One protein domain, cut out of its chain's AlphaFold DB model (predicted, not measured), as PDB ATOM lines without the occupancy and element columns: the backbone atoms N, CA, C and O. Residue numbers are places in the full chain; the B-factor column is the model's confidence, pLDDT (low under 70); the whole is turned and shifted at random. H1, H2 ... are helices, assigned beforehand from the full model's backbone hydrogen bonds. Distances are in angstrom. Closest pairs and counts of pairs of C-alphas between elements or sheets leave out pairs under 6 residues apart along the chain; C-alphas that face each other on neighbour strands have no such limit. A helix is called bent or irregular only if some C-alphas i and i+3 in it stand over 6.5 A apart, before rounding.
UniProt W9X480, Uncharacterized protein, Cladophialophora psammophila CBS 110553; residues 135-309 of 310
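This is residues 135 to 309 of the 310 residues of an uncharacterized protein of Cladophialophora psammophila CBS 110553 (UniProt W9X480). The model is an elongated bundle of five long helices with H6 in the middle: the helical hairpin H2 and H3 packs on one side of it and the helical hairpin H8 and H9 on another. The short H4, H7 and H1 gather toward the end of the bundle where H6 ends, H5 packs on the beginning of H6, and residues 277 to 285 stick out at the opposite end. The printed part has 175 residues with nine named helices, H1 to H9 in order, and no named strand; its class is all helix. It is compact, with a radius of gyration of the C-alphas of 16.5 A, and spans 54 by 33 by 25 A.

H1, residues 135 to 141, is close to but not clearly touching H9, residues 286 to 308; their closest C-alphas, of Val 136 and Tyr 307, are 6.4 A apart. H2, residues 145 to 163, and H3, residues 167 to 189, form a hairpin at a shallow tilt of 20 degrees, closest at the C-alphas of Lys 153 and Lys 180, 6.2 A. H4, residues 196 to 203, touches H7, residues 246 to 249, closest at the C-alphas of Thr 196 and Ala 247, 5.8 A. The hub H6, residues 225 to 241, touches H5, residues 216 to 221, with residues 227 to 228 alone, at a steep tilt of 65 degrees; the C-alphas of Leu 220 and Thr 227, the closest, are 5.9 A apart. H6 runs opposite ways to H2 at a shallow tilt of 16 degrees, closest at the C-alphas of Leu 148 and Ala 240, 5.4 A. It runs the same way as H3, which it touches at 9 degrees, closest at the C-alphas of Ile 172 and Phe 230, 6.9 A. It touches H8, residues 257 to 278, closest at the C-alphas of Ala 232 and Ile 261, 5.0 A, and H9, closest at those of Met 236 and Pro 300, 5.1 A. H8 and H9 form a hairpin, closest at the C-alphas of Pro 258 and Ala 304, 4.0 A. H2 touches H9 with residues 152 to 159 alone, while H3 and H9 are apart. Every O i to N i+4 pair is within hydrogen-bond range in H1, H2, H4, H5, H6 and H8, against 17 of 19 in H3 and 16 of 19 in H9; H7 is too short for one.

H1 begins at C-alpha 135, (25.852, -22.828, 19.545). H2 is 26.7 A long and H3 33.4 A; H3 is irregular, with C-alphas 168 and 171 8.3 A apart, and has a kink of 30 degrees near residue 174. H6, 24.6 A, begins at C-alpha 225, (35.731, 8.105, 26.220). H8 is 31.6 A long. H9, 31.4 A, has a kink of 39 degrees near residue 300 and ends at C-alpha 308, (29.033, -14.777, 25.088).

The two C-alphas farthest apart, of Ser 195 and Asn 279, are 54.5 A apart. The printed part has no cut, and the link from H4 to H5, 12 residues, is long. Mean pLDDT of the printed part is 79.4; 39 residues are under 70, among them 135 to 141, 208 to 214, 248 to 254 and 275 to 286.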
ATOM      1  N   GLU A 135      26.779 -23.400  18.566       61.09
ATOM      2  CA  GLU A 135      25.852 -22.828  19.545       61.09
ATOM      3  C   GLU A 135      25.533 -21.348  19.305       61.09
ATOM      4  O   GLU A 135      24.362 -20.985  19.288       61.09
ATOM      5  N   VAL A 136      26.536 -20.496  19.051       66.31
ATOM      6  CA  VAL A 136      26.297 -19.062  18.795       66.31
ATOM      7  C   VAL A 136      25.546 -18.897  17.475       66.31
ATOM      8  O   VAL A 136      24.569 -18.164  17.410       66.31
ATOM      9  N   ALA A 137      25.930 -19.637  16.431       63.47
ATOM     10  CA  ALA A 137      25.209 -19.623  15.158       63.47
ATOM     11  C   ALA A 137      23.745 -20.089  15.303       63.47
ATOM     12  O   ALA A 137      22.848 -19.497  14.701       63.47
ATOM     13  N   ALA A 138      23.488 -21.108  16.130       66.94
ATOM     14  CA  ALA A 138      22.140 -21.594  16.415       66.94
ATOM     15  C   ALA A 138      21.312 -20.593  17.236       66.94
ATOM     16  O   ALA A 138      20.139 -20.385  16.929       66.94
ATOM     17  N   GLN A 139      21.913 -19.942  18.237       69.75
ATOM     18  CA  GLN A 139      21.271 -18.871  19.006       69.75
ATOM     19  C   GLN A 139      20.887 -17.702  18.097       69.75
ATOM     20  O   GLN A 139      19.774 -17.195  18.193       69.75
ATOM     21  N   LEU A 140      21.762 -17.327  17.160       69.56
ATOM     22  CA  LEU A 140      21.512 -16.239  16.216       69.56
ATOM     23  C   LEU A 140      20.336 -16.495  15.291       69.56
ATOM     24  O   LEU A 140      19.548 -15.586  15.047       69.56
ATOM     25  N   ALA A 141      20.197 -17.731  14.814       68.06
ATOM     26  CA  ALA A 141      19.084 -18.126  13.959       68.06
ATOM     27  C   ALA A 141      17.718 -18.021  14.665       68.06
ATOM     28  O   ALA A 141      16.691 -17.965  13.994       68.06
ATOM     29  N   GLN A 142      17.695 -17.995  16.001       75.06
ATOM     30  CA  GLN A 142      16.471 -17.887  16.803       75.06
ATOM     31  C   GLN A 142      16.100 -16.438  17.149       75.06
ATOM     32  O   GLN A 142      15.017 -16.197  17.681       75.06
ATOM     33  N   MET A 143      16.981 -15.468  16.888       81.50
ATOM     34  CA  MET A 143      16.732 -14.071  17.234       81.50
ATOM     35  C   MET A 143      15.915 -13.377  16.147       81.50
ATOM     36  O   MET A 143      16.255 -13.463  14.973       81.50
ATOM     37  N   ASP A 144      14.897 -12.614  16.550       87.69
ATOM     38  CA  ASP A 144      14.185 -11.711  15.643       87.69
ATOM     39  C   ASP A 144      15.110 -10.540  15.237       87.69
ATOM     40  O   ASP A 144      15.442  -9.702  16.094       87.69
ATOM     41  N   PRO A 145      15.543 -10.459  13.960       87.06
ATOM     42  CA  PRO A 145      16.450  -9.413  13.505       87.06
ATOM     43  C   PRO A 145      15.836  -8.020  13.652       87.06
ATOM     44  O   PRO A 145      16.541  -7.074  13.994       87.06
ATOM     45  N   ASP A 146      14.525  -7.881  13.463       89.94
ATOM     46  CA  ASP A 146      13.849  -6.589  13.513       89.94
ATOM     47  C   ASP A 146      13.884  -5.993  14.924       89.94
ATOM     48  O   ASP A 146      14.215  -4.815  15.096       89.94
ATOM     49  N   ILE A 147      13.658  -6.819  15.952       90.38
ATOM     50  CA  ILE A 147      13.772  -6.405  17.359       90.38
ATOM     51  C   ILE A 147      15.206  -5.965  17.685       90.38
ATOM     52  O   ILE A 147      15.410  -4.997  18.428       90.38
ATOM     53  N   LEU A 148      16.214  -6.661  17.151       90.75
ATOM     54  CA  LEU A 148      17.616  -6.294  17.352       90.75
ATOM     55  C   LEU A 148      17.977  -4.990  16.642       90.75
ATOM     56  O   LEU A 148      18.686  -4.165  17.217       90.75
ATOM     57  N   LEU A 149      17.491  -4.761  15.429       92.25
ATOM     58  CA  LEU A 149      17.737  -3.509  14.721       92.25
ATOM     59  C   LEU A 149      17.036  -2.329  15.408       92.25
ATOM     60  O   LEU A 149      17.648  -1.271  15.565       92.25
ATOM     61  N   ASP A 150      15.801  -2.513  15.883       93.75
ATOM     62  CA  ASP A 150      15.040  -1.465  16.575       93.75
ATOM     63  C   ASP A 150      15.716  -1.050  17.893       93.75
ATOM     64  O   ASP A 150      15.883   0.144  18.165       93.75
ATOM     65  N   ARG A 151      16.207  -2.020  18.679       92.88
ATOM     66  CA  ARG A 151      16.982  -1.749  19.902       92.88
ATOM     67  C   ARG A 151      18.311  -1.055  19.609       92.88
ATOM     68  O   ARG A 151      18.641  -0.071  20.271       92.88
ATOM     69  N   ALA A 152      19.061  -1.519  18.610       93.88
ATOM     70  CA  ALA A 152      20.318  -0.881  18.219       93.88
ATOM     71  C   ALA A 152      20.087   0.568  17.751       93.88
ATOM     72  O   ALA A 152      20.820   1.479  18.138       93.88
ATOM     73  N   LYS A 153      19.021   0.812  16.980       94.81
ATOM     74  CA  LYS A 153      18.618   2.151  16.530       94.81
ATOM     75  C   LYS A 153      18.287   3.088  17.694       94.81
ATOM     76  O   LYS A 153      18.607   4.278  17.608       94.81
ATOM     77  N   GLN A 154      17.661   2.580  18.757       94.00
ATOM     78  CA  GLN A 154      17.390   3.356  19.968       94.00
ATOM     79  C   GLN A 154      18.696   3.816  20.629       94.00
ATOM     80  O   GLN A 154      18.896   5.020  20.784       94.00
ATOM     81  N   VAL A 155      19.618   2.888  20.907       92.94
ATOM     82  CA  VAL A 155      20.926   3.183  21.527       92.94
ATOM     83  C   VAL A 155      21.710   4.221  20.715       92.94
ATOM     84  O   VAL A 155      22.204   5.211  21.252       92.94
ATOM     85  N   ILE A 156      21.775   4.047  19.393       92.44
ATOM     86  CA  ILE A 156      22.461   4.990  18.498       92.44
ATOM     87  C   ILE A 156      21.780   6.367  18.497       92.44
ATOM     88  O   ILE A 156      22.453   7.391  18.391       92.44
ATOM     89  N   SER A 157      20.452   6.424  18.634       92.69
ATOM     90  CA  SER A 157      19.721   7.694  18.701       92.69
ATOM     91  C   SER A 157      19.981   8.445  20.006       92.69
ATOM     92  O   SER A 157      20.165   9.661  19.961       92.69
ATOM     93  N   GLU A 158      20.054   7.743  21.137       90.06
ATOM     94  CA  GLU A 158      20.432   8.315  22.437       90.06
ATOM     95  C   GLU A 158      21.868   8.863  22.399       90.06
ATOM     96  O   GLU A 158      22.132  10.002  22.805       90.06
ATOM     97  N   MET A 159      22.792   8.104  21.801       86.44
ATOM     98  CA  MET A 159      24.172   8.540  21.592       86.44
ATOM     99  C   MET A 159      24.246   9.790  20.702       86.44
ATOM    100  O   MET A 159      24.950  10.746  21.028       86.44
ATOM    101  N   GLN A 160      23.482   9.825  19.604       87.81
ATOM    102  CA  GLN A 160      23.426  10.973  18.696       87.81
ATOM    103  C   GLN A 160      22.909  12.238  19.393       87.81
ATOM    104  O   GLN A 160      23.451  13.318  19.171       87.81
ATOM    105  N   GLN A 161      21.868  12.123  20.221       86.56
ATOM    106  CA  GLN A 161      21.316  13.260  20.967       86.56
ATOM    107  C   GLN A 161      22.320  13.821  21.978       86.56
ATOM    108  O   GLN A 161      22.413  15.038  22.139       86.56
ATOM    109  N   THR A 162      23.090  12.936  22.611       80.06
ATOM    110  CA  THR A 162      24.109  13.298  23.599       80.06
ATOM    111  C   THR A 162      25.313  13.984  22.947       80.06
ATOM    112  O   THR A 162      25.778  15.015  23.425       80.06
ATOM    113  N   LEU A 163      25.804  13.439  21.831       74.56
ATOM    114  CA  LEU A 163      27.025  13.906  21.164       74.56
ATOM    115  C   LEU A 163      26.808  15.033  20.153       74.56
ATOM    116  O   LEU A 163      27.731  15.804  19.896       74.56
ATOM    117  N   GLY A 164      25.604  15.162  19.591       66.06
ATOM    118  CA  GLY A 164      25.306  16.077  18.482       66.06
ATOM    119  C   GLY A 164      25.450  17.570  18.796       66.06
ATOM    120  O   GLY A 164      25.227  18.393  17.913       66.06
ATOM    121  N   ARG A 165      25.805  17.927  20.035       64.12
ATOM    122  CA  ARG A 165      25.998  19.309  20.496       64.12
ATOM    123  C   ARG A 165      27.467  19.730  20.602       64.12
ATOM    124  O   ARG A 165      27.721  20.909  20.812       64.12
ATOM    125  N   SER A 166      28.421  18.804  20.470       68.94
ATOM    126  CA  SER A 166      29.849  19.091  20.662       68.94
ATOM    127  C   SER A 166      30.604  19.168  19.334       68.94
ATOM    128  O   SER A 166      30.682  18.186  18.593       68.94
ATOM    129  N   GLU A 167      31.210  20.324  19.045       69.88
ATOM    130  CA  GLU A 167      32.060  20.504  17.860       69.88
ATOM    131  C   GLU A 167      33.310  19.614  17.896       69.88
ATOM    132  O   GLU A 167      33.731  19.109  16.850       69.88
ATOM    133  N   SER A 168      33.845  19.332  19.089       70.69
ATOM    134  CA  SER A 168      35.047  18.509  19.294       70.69
ATOM    135  C   SER A 168      34.895  17.070  18.792       70.69
ATOM    136  O   SER A 168      35.887  16.422  18.469       70.69
ATOM    137  N   TYR A 169      33.658  16.575  18.665       74.75
ATOM    138  CA  TYR A 169      33.358  15.202  18.249       74.75
ATOM    139  C   TYR A 169      32.608  15.125  16.916       74.75
ATOM    140  O   TYR A 169      31.923  14.138  16.638       74.75
ATOM    141  N   ARG A 170      32.746  16.135  16.046       79.06
ATOM    142  CA  ARG A 170      32.052  16.189  14.747       79.06
ATOM    143  C   ARG A 170      32.236  14.925  13.895       79.06
ATOM    144  O   ARG A 170      31.266  14.456  13.301       79.06
ATOM    145  N   GLY A 171      33.449  14.365  13.840       78.88
ATOM    146  CA  GLY A 171      33.741  13.139  13.078       78.88
ATOM    147  C   GLY A 171      32.980  11.919  13.606       78.88
ATOM    148  O   GLY A 171      32.322  11.215  12.843       78.88
ATOM    149  N   ILE A 172      32.982  11.731  14.926       81.50
ATOM    150  CA  ILE A 172      32.225  10.672  15.605       81.50
ATOM    151  C   ILE A 172      30.721  10.883  15.417       81.50
ATOM    152  O   ILE A 172      30.003   9.947  15.076       81.50
ATOM    153  N   SER A 173      30.233  12.118  15.566       83.50
ATOM    154  CA  SER A 173      28.821  12.446  15.357       83.50
ATOM    155  C   SER A 173      28.360  12.142  13.930       83.50
ATOM    156  O   SER A 173      27.219  11.710  13.746       83.50
ATOM    157  N   LEU A 174      29.216  12.357  12.925       84.06
ATOM    158  CA  LEU A 174      28.938  11.950  11.551       84.06
ATOM    159  C   LEU A 174      28.876  10.423  11.446       84.06
ATOM    160  O   LEU A 174      27.901   9.904  10.916       84.06
ATOM    161  N   GLY A 175      29.845   9.707  12.026       84.81
ATOM    162  CA  GLY A 175      29.842   8.243  12.071       84.81
ATOM    163  C   GLY A 175      28.560   7.667  12.684       84.81
ATOM    164  O   GLY A 175      27.926   6.802  12.091       84.81
ATOM    165  N   ILE A 176      28.111   8.195  13.826       87.88
ATOM    166  CA  ILE A 176      26.853   7.793  14.483       87.88
ATOM    167  C   ILE A 176      25.650   8.024  13.564       87.88
ATOM    168  O   ILE A 176      24.758   7.178  13.476       87.88
ATOM    169  N   LYS A 177      25.611   9.165  12.867       88.56
ATOM    170  CA  LYS A 177      24.537   9.479  11.918       88.56
ATOM    171  C   LYS A 177      24.501   8.463  10.773       88.56
ATOM    172  O   LYS A 177      23.424   7.968  10.450       88.56
ATOM    173  N   GLU A 178      25.653   8.128  10.201       87.81
ATOM    174  CA  GLU A 178      25.770   7.137   9.123       87.81
ATOM    175  C   GLU A 178      25.357   5.738   9.596       87.81
ATOM    176  O   GLU A 178      24.562   5.070   8.936       87.81
ATOM    177  N   LEU A 179      25.780   5.333  10.797       89.50
ATOM    178  CA  LEU A 179      25.353   4.083  11.431       89.50
ATOM    179  C   LEU A 179      23.832   4.030  11.648       89.50
ATOM    180  O   LEU A 179      23.194   3.010  11.384       89.50
ATOM    181  N   LYS A 180      23.216   5.138  12.070       91.94
ATOM    182  CA  LYS A 180      21.758   5.234  12.223       91.94
ATOM    183  C   LYS A 180      21.023   5.103  10.891       91.94
ATOM    184  O   LYS A 180      20.008   4.404  10.823       91.94
ATOM    185  N   ILE A 181      21.505   5.791   9.854       91.62
ATOM    186  CA  ILE A 181      20.953   5.703   8.494       91.62
ATOM    187  C   ILE A 181      21.055   4.259   8.004       91.62
ATOM    188  O   ILE A 181      20.067   3.707   7.526       91.62
ATOM    189  N   TYR A 182      22.211   3.629   8.201       91.00
ATOM    190  CA  TYR A 182      22.455   2.245   7.826       91.00
ATOM    191  C   TYR A 182      21.450   1.271   8.457       91.00
ATOM    192  O   TYR A 182      20.755   0.562   7.731       91.00
ATOM    193  N   ILE A 183      21.305   1.283   9.788       92.31
ATOM    194  CA  ILE A 183      20.356   0.405  10.498       92.31
ATOM    195  C   ILE A 183      18.917   0.690  10.065       92.31
ATOM    196  O   ILE A 183      18.125  -0.232   9.891       92.31
ATOM    197  N   THR A 184      18.567   1.963   9.863       92.56
ATOM    198  CA  THR A 184      17.219   2.340   9.416       92.56
ATOM    199  C   THR A 184      16.929   1.784   8.023       92.56
ATOM    200  O   THR A 184      15.857   1.229   7.799       92.56
ATOM    201  N   ASN A 185      17.891   1.873   7.104       91.25
ATOM    202  CA  ASN A 185      17.763   1.322   5.759       91.25
ATOM    203  C   ASN A 185      17.672  -0.203   5.769       91.25
ATOM    204  O   ASN A 185      16.862  -0.757   5.033       91.25
ATOM    205  N   LEU A 186      18.458  -0.875   6.614       89.75
ATOM    206  CA  LEU A 186      18.358  -2.321   6.811       89.75
ATOM    207  C   LEU A 186      16.981  -2.734   7.321       89.75
ATOM    208  O   LEU A 186      16.359  -3.623   6.750       89.75
ATOM    209  N   ARG A 187      16.473  -2.044   8.345       89.38
ATOM    210  CA  ARG A 187      15.158  -2.315   8.932       89.38
ATOM    211  C   ARG A 187      14.030  -2.211   7.900       89.38
ATOM    212  O   ARG A 187      13.095  -3.001   7.933       89.38
ATOM    213  N   MET A 188      14.134  -1.270   6.959       87.81
ATOM    214  CA  MET A 188      13.160  -1.111   5.870       87.81
ATOM    215  C   MET A 188      13.216  -2.230   4.818       87.81
ATOM    216  O   MET A 188      12.240  -2.418   4.096       87.81
ATOM    217  N   GLN A 189      14.324  -2.969   4.706       83.44
ATOM    218  CA  GLN A 189      14.454  -4.083   3.755       83.44
ATOM    219  C   GLN A 189      13.748  -5.364   4.234       83.44
ATOM    220  O   GLN A 189      13.471  -6.240   3.414       83.44
ATOM    221  N   GLY A 190      13.410  -5.446   5.526       74.94
ATOM    222  CA  GLY A 190      12.736  -6.586   6.145       74.94
ATOM    223  C   GLY A 190      13.679  -7.729   6.541       74.94
ATOM    224  O   GLY A 190      14.869  -7.723   6.236       74.94
ATOM    225  N   SER A 191      13.114  -8.729   7.221       71.62
ATOM    226  CA  SER A 191      13.856  -9.794   7.917       71.62
ATOM    227  C   SER A 191      14.306 -10.978   7.047       71.62
ATOM    228  O   SER A 191      14.882 -11.933   7.564       71.62
ATOM    229  N   ASN A 192      14.068 -10.954   5.732       70.06
ATOM    230  CA  ASN A 192      14.464 -12.066   4.866       70.06
ATOM    231  C   ASN A 192      15.949 -11.953   4.487       70.06
ATOM    232  O   ASN A 192      16.325 -10.969   3.839       70.06
ATOM    233  N   PRO A 193      16.791 -12.950   4.826       68.19
ATOM    234  CA  PRO A 193      18.207 -12.900   4.500       68.19
ATOM    235  C   PRO A 193      18.381 -12.903   2.972       68.19
ATOM    236  O   PRO A 193      17.879 -13.801   2.288       68.19
ATOM    237  N   PRO A 194      19.075 -11.906   2.397       76.06
ATOM    238  CA  PRO A 194      19.279 -11.845   0.958       76.06
ATOM    239  C   PRO A 194      20.322 -12.883   0.502       76.06
ATOM    240  O   PRO A 194      20.910 -13.591   1.318       76.06
ATOM    241  N   SER A 195      20.594 -12.992  -0.804       84.62
ATOM    242  CA  SER A 195      21.672 -13.867  -1.306       84.62
ATOM    243  C   SER A 195      23.032 -13.519  -0.679       84.62
ATOM    244  O   SER A 195      23.260 -12.366  -0.323       84.62
ATOM    245  N   THR A 196      23.970 -14.471  -0.595       80.94
ATOM    246  CA  THR A 196      25.310 -14.257  -0.002       80.94
ATOM    247  C   THR A 196      26.022 -13.028  -0.574       80.94
ATOM    248  O   THR A 196      26.550 -12.208   0.174       80.94
ATOM    249  N   HIS A 197      25.984 -12.849  -1.900       83.12
ATOM    250  CA  HIS A 197      26.523 -11.653  -2.559       83.12
ATOM    251  C   HIS A 197      25.865 -10.379  -2.037       83.12
ATOM    252  O   HIS A 197      26.552  -9.442  -1.643       83.12
ATOM    253  N   ARG A 198      24.531 -10.365  -1.975       84.44
ATOM    254  CA  ARG A 198      23.770  -9.208  -1.511       84.44
ATOM    255  C   ARG A 198      23.971  -8.940  -0.018       84.44
ATOM    256  O   ARG A 198      24.002  -7.786   0.376       84.44
ATOM    257  N   GLN A 199      24.180  -9.963   0.807       85.81
ATOM    258  CA  GLN A 199      24.563  -9.771   2.208       85.81
ATOM    259  C   GLN A 199      25.912  -9.050   2.320       85.81
ATOM    260  O   GLN A 199      26.033  -8.081   3.065       85.81
ATOM    261  N   LEU A 200      26.912  -9.473   1.540       82.62
ATOM    262  CA  LEU A 200      28.234  -8.845   1.534       82.62
ATOM    263  C   LEU A 200      28.195  -7.419   0.973       82.62
ATOM    264  O   LEU A 200      28.799  -6.520   1.555       82.62
ATOM    265  N   THR A 201      27.455  -7.165  -0.110       85.25
ATOM    266  CA  THR A 201      27.305  -5.797  -0.629       85.25
ATOM    267  C   THR A 201      26.577  -4.890   0.362       85.25
ATOM    268  O   THR A 201      26.936  -3.720   0.481       85.25
ATOM    269  N   THR A 202      25.631  -5.424   1.136       86.94
ATOM    270  CA  THR A 202      24.937  -4.696   2.203       86.94
ATOM    271  C   THR A 202      25.854  -4.307   3.369       86.94
ATOM    272  O   THR A 202      25.567  -3.334   4.056       86.94
ATOM    273  N   LEU A 203      26.987  -4.976   3.597       82.50
ATOM    274  CA  LEU A 203      27.965  -4.552   4.619       82.50
ATOM    275  C   LEU A 203      28.814  -3.362   4.169       82.50
ATOM    276  O   LEU A 203      29.426  -2.686   4.994       82.50
ATOM    277  N   PHE A 204      28.861  -3.088   2.865       79.44
ATOM    278  CA  PHE A 204      29.753  -2.092   2.279       79.44
ATOM    279  C   PHE A 204      29.723  -0.703   2.944       79.44
ATOM    280  O   PHE A 204      30.809  -0.149   3.138       79.44
ATOM    281  N   PRO A 205      28.559  -0.134   3.329       80.56
ATOM    282  CA  PRO A 205      28.509   1.188   3.953       80.56
ATOM    283  C   PRO A 205      29.230   1.256   5.301       80.56
ATOM    284  O   PRO A 205      29.781   2.293   5.645       80.56
ATOM    285  N   ILE A 206      29.255   0.151   6.047       76.94
ATOM    286  CA  ILE A 206      29.838   0.088   7.394       76.94
ATOM    287  C   ILE A 206      31.163  -0.670   7.441       76.94
ATOM    288  O   ILE A 206      31.783  -0.721   8.492       76.94
ATOM    289  N   ARG A 207      31.617  -1.248   6.320       70.88
ATOM    290  CA  ARG A 207      32.683  -2.266   6.304       70.88
ATOM    291  C   ARG A 207      34.018  -1.824   6.895       70.88
ATOM    292  O   ARG A 207      34.744  -2.685   7.365       70.88
ATOM    293  N   ASN A 208      34.378  -0.538   6.821       62.78
ATOM    294  CA  ASN A 208      35.639  -0.043   7.375       62.78
ATOM    295  C   ASN A 208      35.536   1.409   7.803       62.78
ATOM    296  O   ASN A 208      35.702   2.328   7.000       62.78
ATOM    297  N   TRP A 209      35.347   1.592   9.102       64.25
ATOM    298  CA  TRP A 209      35.398   2.879   9.784       64.25
ATOM    299  C   TRP A 209      36.777   3.561   9.712       64.25
ATOM    300  O   TRP A 209      36.839   4.780   9.855       64.25
ATOM    301  N   MET A 210      37.863   2.817   9.428       55.31
ATOM    302  CA  MET A 210      39.251   3.329   9.377       55.31
ATOM    303  C   MET A 210      39.439   4.544   8.461       55.31
ATOM    304  O   MET A 210      40.332   5.354   8.675       55.31
ATOM    305  N   PHE A 211      38.598   4.682   7.437       60.06
ATOM    306  CA  PHE A 211      38.673   5.786   6.479       60.06
ATOM    307  C   PHE A 211      37.784   6.984   6.837       60.06
ATOM    308  O   PHE A 211      37.895   8.029   6.202       60.06
ATOM    309  N   TRP A 212      36.875   6.832   7.802       61.12
ATOM    310  CA  TRP A 212      35.782   7.779   8.056       61.12
ATOM    311  C   TRP A 212      36.110   8.738   9.200       61.12
ATOM    312  O   TRP A 212      35.556   9.835   9.258       61.12
ATOM    313  N   ILE A 213      37.026   8.347  10.091       67.31
ATOM    314  CA  ILE A 213      37.477   9.175  11.211       67.31
ATOM    315  C   ILE A 213      39.009   9.089  11.276       67.31
ATOM    316  O   ILE A 213      39.542   8.217  11.962       67.31
ATOM    317  N   PRO A 214      39.729   9.967  10.557       63.34
ATOM    318  CA  PRO A 214      41.181   9.858  10.396       63.34
ATOM    319  C   PRO A 214      41.978   9.814  11.708       63.34
ATOM    320  O   PRO A 214      43.020   9.174  11.778       63.34
ATOM    321  N   ASN A 215      41.453  10.435  12.770       72.50
ATOM    322  CA  ASN A 215      42.108  10.488  14.078       72.50
ATOM    323  C   ASN A 215      41.534   9.475  15.081       72.50
ATOM    324  O   ASN A 215      41.964   9.460  16.230       72.50
ATOM    325  N   ALA A 216      40.577   8.622  14.695       74.38
ATOM    326  CA  ALA A 216      39.903   7.749  15.659       74.38
ATOM    327  C   ALA A 216      40.853   6.750  16.320       74.38
ATOM    328  O   ALA A 216      40.683   6.452  17.493       74.38
ATOM    329  N   PHE A 217      41.861   6.246  15.607       73.31
ATOM    330  CA  PHE A 217      42.850   5.347  16.209       73.31
ATOM    331  C   PHE A 217      43.741   6.048  17.224       73.31
ATOM    332  O   PHE A 217      44.055   5.471  18.260       73.31
ATOM    333  N   GLU A 218      44.132   7.288  16.938       75.69
ATOM    334  CA  GLU A 218      44.904   8.098  17.872       75.69
ATOM    335  C   GLU A 218      44.071   8.413  19.118       75.69
ATOM    336  O   GLU A 218      44.518   8.166  20.234       75.69
ATOM    337  N   GLN A 219      42.829   8.864  18.932       78.88
ATOM    338  CA  GLN A 219      41.894   9.146  20.021       78.88
ATOM    339  C   GLN A 219      41.589   7.890  20.850       78.88
ATOM    340  O   GLN A 219      41.544   7.944  22.076       78.88
ATOM    341  N   LEU A 220      41.448   6.736  20.199       78.94
ATOM    342  CA  LEU A 220      41.254   5.451  20.865       78.94
ATOM    343  C   LEU A 220      42.494   5.020  21.654       78.94
ATOM    344  O   LEU A 220      42.362   4.551  22.781       78.94
ATOM    345  N   ALA A 221      43.696   5.220  21.105       77.81
ATOM    346  CA  ALA A 221      44.952   4.964  21.809       77.81
ATOM    347  C   ALA A 221      45.126   5.889  23.025       77.81
ATOM    348  O   ALA A 221      45.628   5.455  24.061       77.81
ATOM    349  N   GLN A 222      44.646   7.131  22.921       79.75
ATOM    350  CA  GLN A 222      44.560   8.100  24.018       79.75
ATOM    351  C   GLN A 222      43.407   7.813  24.998       79.75
ATOM    352  O   GLN A 222      43.239   8.549  25.968       79.75
ATOM    353  N   LYS A 223      42.638   6.735  24.779       80.19
ATOM    354  CA  LYS A 223      41.484   6.330  25.595       80.19
ATOM    355  C   LYS A 223      40.411   7.418  25.701       80.19
ATOM    356  O   LYS A 223      39.795   7.590  26.751       80.19
ATOM    357  N   ASP A 224      40.171   8.147  24.612       81.12
ATOM    358  CA  ASP A 224      39.083   9.119  24.545       81.12
ATOM    359  C   ASP A 224      37.722   8.422  24.786       81.12
ATOM    360  O   ASP A 224      37.346   7.529  24.013       81.12
ATOM    361  N   PRO A 225      36.950   8.812  25.822       81.38
ATOM    362  CA  PRO A 225      35.731   8.105  26.220       81.38
ATOM    363  C   PRO A 225      34.669   8.008  25.123       81.38
ATOM    364  O   PRO A 225      33.979   6.994  25.001       81.38
ATOM    365  N   PHE A 226      34.509   9.061  24.319       82.19
ATOM    366  CA  PHE A 226      33.479   9.106  23.282       82.19
ATOM    367  C   PHE A 226      33.878   8.300  22.051       82.19
ATOM    368  O   PHE A 226      33.028   7.640  21.451       82.19
ATOM    369  N   THR A 227      35.165   8.301  21.712       83.94
ATOM    370  CA  THR A 227      35.748   7.429  20.691       83.94
ATOM    371  C   THR A 227      35.599   5.966  21.090       83.94
ATOM    372  O   THR A 227      35.108   5.159  20.302       83.94
ATOM    373  N   MET A 228      35.928   5.623  22.335       85.94
ATOM    374  CA  MET A 228      35.718   4.283  22.884       85.94
ATOM    375  C   MET A 228      34.242   3.860  22.821       85.94
ATOM    376  O   MET A 228      33.926   2.792  22.297       85.94
ATOM    377  N   LEU A 229      33.321   4.713  23.282       87.19
ATOM    378  CA  LEU A 229      31.882   4.446  23.205       87.19
ATOM    379  C   LEU A 229      31.413   4.256  21.754       87.19
ATOM    380  O   LEU A 229      30.598   3.376  21.475       87.19
ATOM    381  N   PHE A 230      31.935   5.049  20.816       87.75
ATOM    382  CA  PHE A 230      31.621   4.908  19.395       87.75
ATOM    383  C   PHE A 230      32.026   3.529  18.874       87.75
ATOM    384  O   PHE A 230      31.229   2.887  18.189       87.75
ATOM    385  N   PHE A 231      33.207   3.037  19.251       86.94
ATOM    386  CA  PHE A 231      33.654   1.695  18.885       86.94
ATOM    387  C   PHE A 231      32.801   0.587  19.493       86.94
ATOM    388  O   PHE A 231      32.457  -0.364  18.792       86.94
ATOM    389  N   ALA A 232      32.375   0.732  20.748       90.00
ATOM    390  CA  ALA A 232      31.443  -0.212  21.355       90.00
ATOM    391  C   ALA A 232      30.102  -0.256  20.596       90.00
ATOM    392  O   ALA A 232      29.584  -1.333  20.302       90.00
ATOM    393  N   CYS A 233      29.566   0.905  20.214       90.44
ATOM    394  CA  CYS A 233      28.358   1.018  19.398       90.44
ATOM    395  C   CYS A 233      28.536   0.447  17.981       90.44
ATOM    396  O   CYS A 233      27.635  -0.210  17.463       90.44
ATOM    397  N   TYR A 234      29.690   0.662  17.354       88.56
ATOM    398  CA  TYR A 234      30.014   0.109  16.039       88.56
ATOM    399  C   TYR A 234      30.023  -1.429  16.051       88.56
ATOM    400  O   TYR A 234      29.415  -2.066  15.182       88.56
ATOM    401  N   GLU A 235      30.652  -2.032  17.062       87.44
ATOM    402  CA  GLU A 235      30.669  -3.488  17.227       87.44
ATOM    403  C   GLU A 235      29.291  -4.043  17.598       87.44
ATOM    404  O   GLU A 235      28.866  -5.061  17.048       87.44
ATOM    405  N   MET A 236      28.539  -3.334  18.446       90.75
ATOM    406  CA  MET A 236      27.145  -3.660  18.751       90.75
ATOM    407  C   MET A 236      26.292  -3.748  17.479       90.75
ATOM    408  O   MET A 236      25.461  -4.643  17.372       90.75
ATOM    409  N   ILE A 237      26.490  -2.859  16.501       90.38
ATOM    410  CA  ILE A 237      25.746  -2.906  15.231       90.38
ATOM    411  C   ILE A 237      26.089  -4.155  14.434       90.38
ATOM    412  O   ILE A 237      25.190  -4.776  13.876       90.38
ATOM    413  N   HIS A 238      27.357  -4.555  14.400       86.25
ATOM    414  CA  HIS A 238      27.740  -5.783  13.710       86.25
ATOM    415  C   HIS A 238      27.139  -7.021  14.372       86.25
ATOM    416  O   HIS A 238      26.742  -7.947  13.673       86.25
ATOM    417  N   LEU A 239      27.009  -7.011  15.701       87.50
ATOM    418  CA  LEU A 239      26.222  -8.013  16.412       87.50
ATOM    419  C   LEU A 239      24.739  -7.903  16.016       87.50
ATOM    420  O   LEU A 239      24.140  -8.879  15.596       87.50
ATOM    421  N   ALA A 240      24.129  -6.721  16.042       90.25
ATOM    422  CA  ALA A 240      22.707  -6.560  15.726       90.25
ATOM    423  C   ALA A 240      22.308  -7.051  14.322       90.25
ATOM    424  O   ALA A 240      21.219  -7.596  14.160       90.25
ATOM    425  N   ILE A 241      23.176  -6.879  13.321       88.25
ATOM    426  CA  ILE A 241      22.913  -7.295  11.933       88.25
ATOM    427  C   ILE A 241      23.296  -8.754  11.646       88.25
ATOM    428  O   ILE A 241      22.943  -9.265  10.584       88.25
ATOM    429  N   ALA A 242      24.018  -9.425  12.549       85.06
ATOM    430  CA  ALA A 242      24.558 -10.764  12.315       85.06
ATOM    431  C   ALA A 242      23.495 -11.827  11.961       85.06
ATOM    432  O   ALA A 242      23.773 -12.639  11.073       85.06
ATOM    433  N   PRO A 243      22.282 -11.826  12.561       84.00
ATOM    434  CA  PRO A 243      21.209 -12.741  12.155       84.00
ATOM    435  C   PRO A 243      20.676 -12.481  10.740       84.00
ATOM    436  O   PRO A 243      20.287 -13.414  10.044       84.00
ATOM    437  N   LEU A 244      20.673 -11.219  10.295       85.12
ATOM    438  CA  LEU A 244      20.165 -10.818   8.978       85.12
ATOM    439  C   LEU A 244      21.198 -11.038   7.862       85.12
ATOM    440  O   LEU A 244      20.839 -11.326   6.718       85.12
ATOM    441  N   LEU A 245      22.483 -10.876   8.187       84.69
ATOM    442  CA  LEU A 245      23.601 -10.904   7.244       84.69
ATOM    443  C   LEU A 245      24.644 -11.969   7.639       84.69
ATOM    444  O   LEU A 245      25.806 -11.621   7.868       84.69
ATOM    445  N   PRO A 246      24.283 -13.265   7.701       79.56
ATOM    446  CA  PRO A 246      25.180 -14.314   8.184       79.56
ATOM    447  C   PRO A 246      26.499 -14.444   7.404       79.56
ATOM    448  O   PRO A 246      27.527 -14.794   7.980       79.56
ATOM    449  N   ALA A 247      26.524 -14.104   6.112       75.44
ATOM    450  CA  ALA A 247      27.748 -14.071   5.308       75.44
ATOM    451  C   ALA A 247      28.754 -13.001   5.780       75.44
ATOM    452  O   ALA A 247      29.952 -13.112   5.525       75.44
ATOM    453  N   GLY A 248      28.280 -11.972   6.490       69.19
ATOM    454  CA  GLY A 248      29.105 -10.933   7.106       69.19
ATOM    455  C   GLY A 248      29.870 -11.364   8.348       69.19
ATOM    456  O   GLY A 248      30.735 -10.625   8.815       69.19
ATOM    457  N   ASN A 249      29.599 -12.569   8.846       68.00
ATOM    458  CA  ASN A 249      30.256 -13.130  10.022       68.00
ATOM    459  C   ASN A 249      31.641 -13.722   9.698       68.00
ATOM    460  O   ASN A 249      32.399 -14.040  10.608       68.00
ATOM    461  N   LEU A 250      31.956 -13.877   8.406       58.19
ATOM    462  CA  LEU A 250      33.196 -14.458   7.881       58.19
ATOM    463  C   LEU A 250      34.380 -13.477   7.804       58.19
ATOM    464  O   LEU A 250      35.482 -13.876   8.120       58.19
ATOM    465  N   PRO A 251      34.248 -12.190   7.434       52.69
ATOM    466  CA  PRO A 251      35.391 -11.268   7.514       52.69
ATOM    467  C   PRO A 251      35.889 -11.004   8.941       52.69
ATOM    468  O   PRO A 251      36.983 -10.468   9.116       52.69
ATOM    469  N   LEU A 252      35.050 -11.288   9.938       60.47
ATOM    470  CA  LEU A 252      35.202 -10.852  11.316       60.47
ATOM    471  C   LEU A 252      34.431 -11.794  12.236       60.47
ATOM    472  O   LEU A 252      33.216 -11.632  12.407       60.47
ATOM    473  N   ALA A 253      35.142 -12.742  12.839       63.16
ATOM    474  CA  ALA A 253      34.574 -13.712  13.755       63.16
ATOM    475  C   ALA A 253      33.746 -12.997  14.830       63.16
ATOM    476  O   ALA A 253      34.252 -12.212  15.638       63.16
ATOM    477  N   LEU A 254      32.445 -13.292  14.846       69.62
ATOM    478  CA  LEU A 254      31.504 -12.727  15.813       69.62
ATOM    479  C   LEU A 254      31.933 -12.961  17.259       69.62
ATOM    480  O   LEU A 254      31.599 -12.160  18.116       69.62
ATOM    481  N   SER A 255      32.700 -14.018  17.526       71.38
ATOM    482  CA  SER A 255      33.208 -14.367  18.855       71.38
ATOM    483  C   SER A 255      34.164 -13.330  19.457       71.38
ATOM    484  O   SER A 255      34.420 -13.363  20.661       71.38
ATOM    485  N   ILE A 256      34.713 -12.419  18.651       76.38
ATOM    486  CA  ILE A 256      35.691 -11.420  19.108       76.38
ATOM    487  C   ILE A 256      35.007 -10.104  19.486       76.38
ATOM    488  O   ILE A 256      35.447  -9.418  20.408       76.38
ATOM    489  N   ARG A 257      33.894  -9.764  18.829       81.69
ATOM    490  CA  ARG A 257      33.202  -8.479  19.023       81.69
ATOM    491  C   ARG A 257      32.628  -8.287  20.439       81.69
ATOM    492  O   ARG A 257      32.736  -7.182  20.961       81.69
ATOM    493  N   PRO A 258      32.064  -9.306  21.115       85.81
ATOM    494  CA  PRO A 258      31.633  -9.179  22.506       85.81
ATOM    495  C   PRO A 258      32.794  -8.870  23.452       85.81
ATOM    496  O   PRO A 258      32.722  -7.912  24.218       85.81
ATOM    497  N   LYS A 259      33.898  -9.622  23.330       84.19
ATOM    498  CA  LYS A 259      35.115  -9.440  24.139       84.19
ATOM    499  C   LYS A 259      35.681  -8.035  23.990       84.19
ATOM    500  O   LYS A 259      36.179  -7.434  24.937       84.19
ATOM    501  N   PHE A 260      35.579  -7.503  22.782       82.75
ATOM    502  CA  PHE A 260      35.980  -6.151  22.473       82.75
ATOM    503  C   PHE A 260      35.155  -5.086  23.208       82.75
ATOM    504  O   PHE A 260      35.715  -4.190  23.839       82.75
ATOM    505  N   ILE A 261      33.826  -5.207  23.162       89.06
ATOM    506  CA  ILE A 261      32.908  -4.311  23.878       89.06
ATOM    507  C   ILE A 261      33.177  -4.373  25.389       89.06
ATOM    508  O   ILE A 261      33.213  -3.340  26.059       89.06
ATOM    509  N   GLU A 262      33.402  -5.574  25.927       89.75
ATOM    510  CA  GLU A 262      33.745  -5.781  27.336       89.75
ATOM    511  C   GLU A 262      35.067  -5.109  27.707       89.75
ATOM    512  O   GLU A 262      35.141  -4.420  28.724       89.75
ATOM    513  N   ARG A 263      36.090  -5.229  26.854       87.94
ATOM    514  CA  ARG A 263      37.376  -4.564  27.069       87.94
ATOM    515  C   ARG A 263      37.243  -3.045  27.081       87.94
ATOM    516  O   ARG A 263      37.788  -2.404  27.976       87.94
ATOM    517  N   ILE A 264      36.495  -2.473  26.135       88.19
ATOM    518  CA  ILE A 264      36.204  -1.033  26.114       88.19
ATOM    519  C   ILE A 264      35.548  -0.601  27.427       88.19
ATOM    520  O   ILE A 264      35.929   0.417  28.002       88.19
ATOM    521  N   ASN A 265      34.593  -1.384  27.932       90.25
ATOM    522  CA  ASN A 265      33.957  -1.094  29.210       90.25
ATOM    523  C   ASN A 265      34.953  -1.146  30.384       90.25
ATOM    524  O   ASN A 265      34.929  -0.258  31.231       90.25
ATOM    525  N   CYS A 266      35.841  -2.142  30.434       88.69
ATOM    526  CA  CYS A 266      36.879  -2.222  31.466       88.69
ATOM    527  C   CYS A 266      37.804  -0.999  31.441       88.69
ATOM    528  O   CYS A 266      38.020  -0.374  32.477       88.69
ATOM    529  N   GLU A 267      38.296  -0.615  30.264       86.44
ATOM    530  CA  GLU A 267      39.147   0.569  30.092       86.44
ATOM    531  C   GLU A 267      38.424   1.858  30.498       86.44
ATOM    532  O   GLU A 267      38.997   2.712  31.175       86.44
ATOM    533  N   PHE A 268      37.137   1.973  30.159       84.00
ATOM    534  CA  PHE A 268      36.313   3.101  30.581       84.00
ATOM    535  C   PHE A 268      36.188   3.166  32.111       84.00
ATOM    536  O   PHE A 268      36.307   4.241  32.696       84.00
ATOM    537  N   LEU A 269      35.983   2.028  32.781       85.00
ATOM    538  CA  LEU A 269      35.897   1.971  34.242       85.00
ATOM    539  C   LEU A 269      37.224   2.333  34.922       85.00
ATOM    540  O   LEU A 269      37.205   3.020  35.943       85.00
ATOM    541  N   VAL A 270      38.362   1.922  34.355       85.44
ATOM    542  CA  VAL A 270      39.695   2.313  34.847       85.44
ATOM    543  C   VAL A 270      39.899   3.822  34.707       85.44
ATOM    544  O   VAL A 270      40.321   4.476  35.660       85.44
ATOM    545  N   LEU A 271      39.549   4.391  33.550       80.50
ATOM    546  CA  LEU A 271      39.624   5.834  33.320       80.50
ATOM    547  C   LEU A 271      38.700   6.610  34.270       80.50
ATOM    548  O   LEU A 271      39.084   7.632  34.830       80.50
ATOM    549  N   ALA A 272      37.488   6.107  34.500       76.19
ATOM    550  CA  ALA A 272      36.549   6.696  35.443       76.19
ATOM    551  C   ALA A 272      37.129   6.762  36.863       76.19
ATOM    552  O   ALA A 272      37.032   7.792  37.529       76.19
ATOM    553  N   GLN A 273      37.759   5.675  37.315       74.94
ATOM    554  CA  GLN A 273      38.401   5.609  38.626       74.94
ATOM    555  C   GLN A 273      39.587   6.570  38.731       74.94
ATOM    556  O   GLN A 273      39.700   7.278  39.731       74.94
ATOM    557  N   SER A 274      40.447   6.645  37.711       75.19
ATOM    558  CA  SER A 274      41.610   7.540  37.741       75.19
ATOM    559  C   SER A 274      41.205   9.015  37.782       75.19
ATOM    560  O   SER A 274      41.782   9.782  38.550       75.19
ATOM    561  N   VAL A 275      40.164   9.405  37.039       68.25
ATOM    562  CA  VAL A 275      39.624  10.774  37.052       68.25
ATOM    563  C   VAL A 275      39.003  11.125  38.406       68.25
ATOM    564  O   VAL A 275      39.235  12.226  38.907       68.25
ATOM    565  N   MET A 276      38.269  10.195  39.031       62.72
ATOM    566  CA  MET A 276      37.723  10.397  40.380       62.72
ATOM    567  C   MET A 276      38.817  10.596  41.437       62.72
ATOM    568  O   MET A 276      38.630  11.377  42.365       62.72
ATOM    569  N   VAL A 277      39.958   9.914  41.299       63.53
ATOM    570  CA  VAL A 277      41.096  10.047  42.224       63.53
ATOM    571  C   VAL A 277      41.896  11.328  41.959       63.53
ATOM    572  O   VAL A 277      42.364  11.963  42.901       63.53
ATOM    573  N   ALA A 278      42.050  11.725  40.693       60.41
ATOM    574  CA  ALA A 278      42.891  12.855  40.297       60.41
ATOM    575  C   ALA A 278      42.214  14.233  40.432       60.41
ATOM    576  O   ALA A 278      42.908  15.244  40.364       60.41
ATOM    577  N   ASN A 279      40.887  14.300  40.612       55.84
ATOM    578  CA  ASN A 279      40.115  15.551  40.715       55.84
ATOM    579  C   ASN A 279      40.345  16.527  39.527       55.84
ATOM    580  O   ASN A 279      40.268  17.744  39.683       55.84
ATOM    581  N   GLN A 280      40.685  15.997  38.342       45.78
ATOM    582  CA  GLN A 280      41.361  16.734  37.257       45.78
ATOM    583  C   GLN A 280      40.508  17.032  36.005       45.78
ATOM    584  O   GLN A 280      41.058  17.460  34.994       45.78
ATOM    585  N   PHE A 281      39.181  16.860  36.032       45.25
ATOM    586  CA  PHE A 281      38.326  17.212  34.884       45.25
ATOM    587  C   PHE A 281      37.569  18.535  35.099       45.25
ATOM    588  O   PHE A 281      36.937  18.694  36.142       45.25
ATOM    589  N   PRO A 282      37.535  19.457  34.115       43.75
ATOM    590  CA  PRO A 282      36.771  20.704  34.184       43.75
ATOM    591  C   PRO A 282      35.304  20.486  33.762       43.75
ATOM    592  O   PRO A 282      34.766  21.230  32.947       43.75
ATOM    593  N   LEU A 283      34.662  19.427  34.261       49.28
ATOM    594  CA  LEU A 283      33.222  19.213  34.110       49.28
ATOM    595  C   LEU A 283      32.589  19.395  35.486       49.28
ATOM    596  O   LEU A 283      32.993  18.729  36.433       49.28
ATOM    597  N   GLU A 284      31.602  20.287  35.581       54.06
ATOM    598  CA  GLU A 284      30.926  20.689  36.828       54.06
ATOM    599  C   GLU A 284      30.333  19.508  37.629       54.06
ATOM    600  O   GLU A 284      30.056  19.662  38.815       54.06
ATOM    601  N   ASP A 285      30.196  18.317  37.022       66.56
ATOM    602  CA  ASP A 285      29.828  17.078  37.711       66.56
ATOM    603  C   ASP A 285      30.399  15.810  37.023       66.56
ATOM    604  O   ASP A 285      29.827  15.233  36.085       66.56
ATOM    605  N   VAL A 286      31.557  15.346  37.510       67.00
ATOM    606  CA  VAL A 286      32.199  14.083  37.088       67.00
ATOM    607  C   VAL A 286      31.251  12.893  37.273       67.00
ATOM    608  O   VAL A 286      31.213  11.995  36.431       67.00
ATOM    609  N   THR A 287      30.431  12.897  38.326       70.31
ATOM    610  CA  THR A 287      29.511  11.796  38.647       70.31
ATOM    611  C   THR A 287      28.424  11.670  37.585       70.31
ATOM    612  O   THR A 287      28.185  10.574  37.071       70.31
ATOM    613  N   SER A 288      27.819  12.792  37.190       73.00
ATOM    614  CA  SER A 288      26.826  12.833  36.109       73.00
ATOM    615  C   SER A 288      27.406  12.370  34.771       73.00
ATOM    616  O   SER A 288      26.764  11.609  34.043       73.00
ATOM    617  N   THR A 289      28.649  12.750  34.469       71.69
ATOM    618  CA  THR A 289      29.343  12.318  33.244       71.69
ATOM    619  C   THR A 289      29.576  10.806  33.239       71.69
ATOM    620  O   THR A 289      29.273  10.127  32.257       71.69
ATOM    621  N   LEU A 290      30.043  10.238  34.352       76.75
ATOM    622  CA  LEU A 290      30.244   8.793  34.474       76.75
ATOM    623  C   LEU A 290      28.936   8.010  34.379       76.75
ATOM    624  O   LEU A 290      28.891   6.955  33.742       76.75
ATOM    625  N   GLN A 291      27.866   8.524  34.985       81.81
ATOM    626  CA  GLN A 291      26.553   7.898  34.905       81.81
ATOM    627  C   GLN A 291      26.011   7.915  33.472       81.81
ATOM    628  O   GLN A 291      25.484   6.904  33.007       81.81
ATOM    629  N   LEU A 292      26.195   9.022  32.749       82.62
ATOM    630  CA  LEU A 292      25.840   9.132  31.336       82.62
ATOM    631  C   LEU A 292      26.549   8.062  30.496       82.62
ATOM    632  O   LEU A 292      25.894   7.329  29.757       82.62
ATOM    633  N   PHE A 293      27.865   7.914  30.642       82.62
ATOM    634  CA  PHE A 293      28.612   6.893  29.906       82.62
ATOM    635  C   PHE A 293      28.199   5.467  30.273       82.62
ATOM    636  O   PHE A 293      28.063   4.636  29.379       82.62
ATOM    637  N   ARG A 294      27.945   5.175  31.557       85.88
ATOM    638  CA  ARG A 294      27.417   3.865  31.979       85.88
ATOM    639  C   ARG A 294      26.078   3.558  31.318       85.88
ATOM    640  O   ARG A 294      25.885   2.445  30.833       85.88
ATOM    641  N   ASN A 295      25.184   4.543  31.267       88.06
ATOM    642  CA  ASN A 295      23.888   4.400  30.610       88.06
ATOM    643  C   ASN A 295      24.062   4.113  29.110       88.06
ATOM    644  O   ASN A 295      23.445   3.187  28.591       88.06
ATOM    645  N   LEU A 296      24.955   4.838  28.430       89.00
ATOM    646  CA  LEU A 296      25.212   4.650  26.999       89.00
ATOM    647  C   LEU A 296      25.922   3.318  26.687       89.00
ATOM    648  O   LEU A 296      25.605   2.676  25.688       89.00
ATOM    649  N   MET A 297      26.831   2.854  27.554       92.31
ATOM    650  CA  MET A 297      27.514   1.557  27.419       92.31
ATOM    651  C   MET A 297      26.605   0.352  27.699       92.31
ATOM    652  O   MET A 297      26.904  -0.757  27.248       92.31
ATOM    653  N   ALA A 298      25.482   0.537  28.403       92.69
ATOM    654  CA  ALA A 298      24.558  -0.548  28.725       92.69
ATOM    655  C   ALA A 298      23.988  -1.232  27.468       92.69
ATOM    656  O   ALA A 298      23.812  -2.453  27.460       92.69
ATOM    657  N   GLY A 299      23.747  -0.463  26.399       92.69
ATOM    658  CA  GLY A 299      23.309  -0.974  25.098       92.69
ATOM    659  C   GLY A 299      24.312  -1.965  24.495       92.69
ATOM    660  O   GLY A 299      23.985  -3.152  24.396       92.69
ATOM    661  N   PRO A 300      25.543  -1.532  24.157       93.88
ATOM    662  CA  PRO A 300      26.591  -2.418  23.653       93.88
ATOM    663  C   PRO A 300      26.846  -3.642  24.537       93.88
ATOM    664  O   PRO A 300      26.900  -4.763  24.030       93.88
ATOM    665  N   LEU A 301      26.928  -3.466  25.861       93.44
ATOM    666  CA  LEU A 301      27.156  -4.573  26.799       93.44
ATOM    667  C   LEU A 301      26.034  -5.614  26.776       93.44
ATOM    668  O   LEU A 301      26.291  -6.806  26.942       93.44
ATOM    669  N   ARG A 302      24.784  -5.192  26.559       92.62
ATOM    670  CA  ARG A 302      23.662  -6.122  26.415       92.62
ATOM    671  C   ARG A 302      23.828  -7.002  25.178       92.62
ATOM    672  O   ARG A 302      23.531  -8.187  25.265       92.62
ATOM    673  N   TYR A 303      24.327  -6.458  24.065       91.06
ATOM    674  CA  TYR A 303      24.646  -7.261  22.879       91.06
ATOM    675  C   TYR A 303      25.839  -8.175  23.117       91.06
ATOM    676  O   TYR A 303      25.763  -9.335  22.746       91.06
ATOM    677  N   ALA A 304      26.895  -7.711  23.788       89.25
ATOM    678  CA  ALA A 304      28.025  -8.577  24.125       89.25
ATOM    679  C   ALA A 304      27.570  -9.821  24.917       89.25
ATOM    680  O   ALA A 304      27.865 -10.951  24.531       89.25
ATOM    681  N   LYS A 305      26.739  -9.623  25.950       88.69
ATOM    682  CA  LYS A 305      26.175 -10.716  26.762       88.69
ATOM    683  C   LYS A 305      25.328 -11.704  25.961       88.69
ATOM    684  O   LYS A 305      25.376 -12.893  26.241       88.69
ATOM    685  N   LEU A 306      24.572 -11.236  24.965       85.19
ATOM    686  CA  LEU A 306      23.754 -12.115  24.118       85.19
ATOM    687  C   LEU A 306      24.595 -13.125  23.319       85.19
ATOM    688  O   LEU A 306      24.071 -14.166  22.948       85.19
ATOM    689  N   TYR A 307      25.870 -12.826  23.060       79.88
ATOM    690  CA  TYR A 307      26.749 -13.622  22.194       79.88
ATOM    691  C   TYR A 307      27.836 -14.393  22.956       79.88
ATOM    692  O   TYR A 307      28.477 -15.263  22.368       79.88
ATOM    693  N   ASN A 308      28.053 -14.090  24.239       73.94
ATOM    694  CA  ASN A 308      29.033 -14.777  25.088       73.94
ATOM    695  C   ASN A 308      28.476 -16.036  25.785       73.94
ATOM    696  O   ASN A 308      29.253 -16.769  26.390       73.94
ATOM    697  N   GLY A 309      27.176 -16.329  25.642       59.12
ATOM    698  CA  GLY A 309      26.510 -17.427  26.353       59.12
ATOM    699  C   GLY A 309      26.243 -17.105  27.836       59.12
ATOM    700  O   GLY A 309      26.691 -16.063  28.321       59.12
TER     701      GLY A 309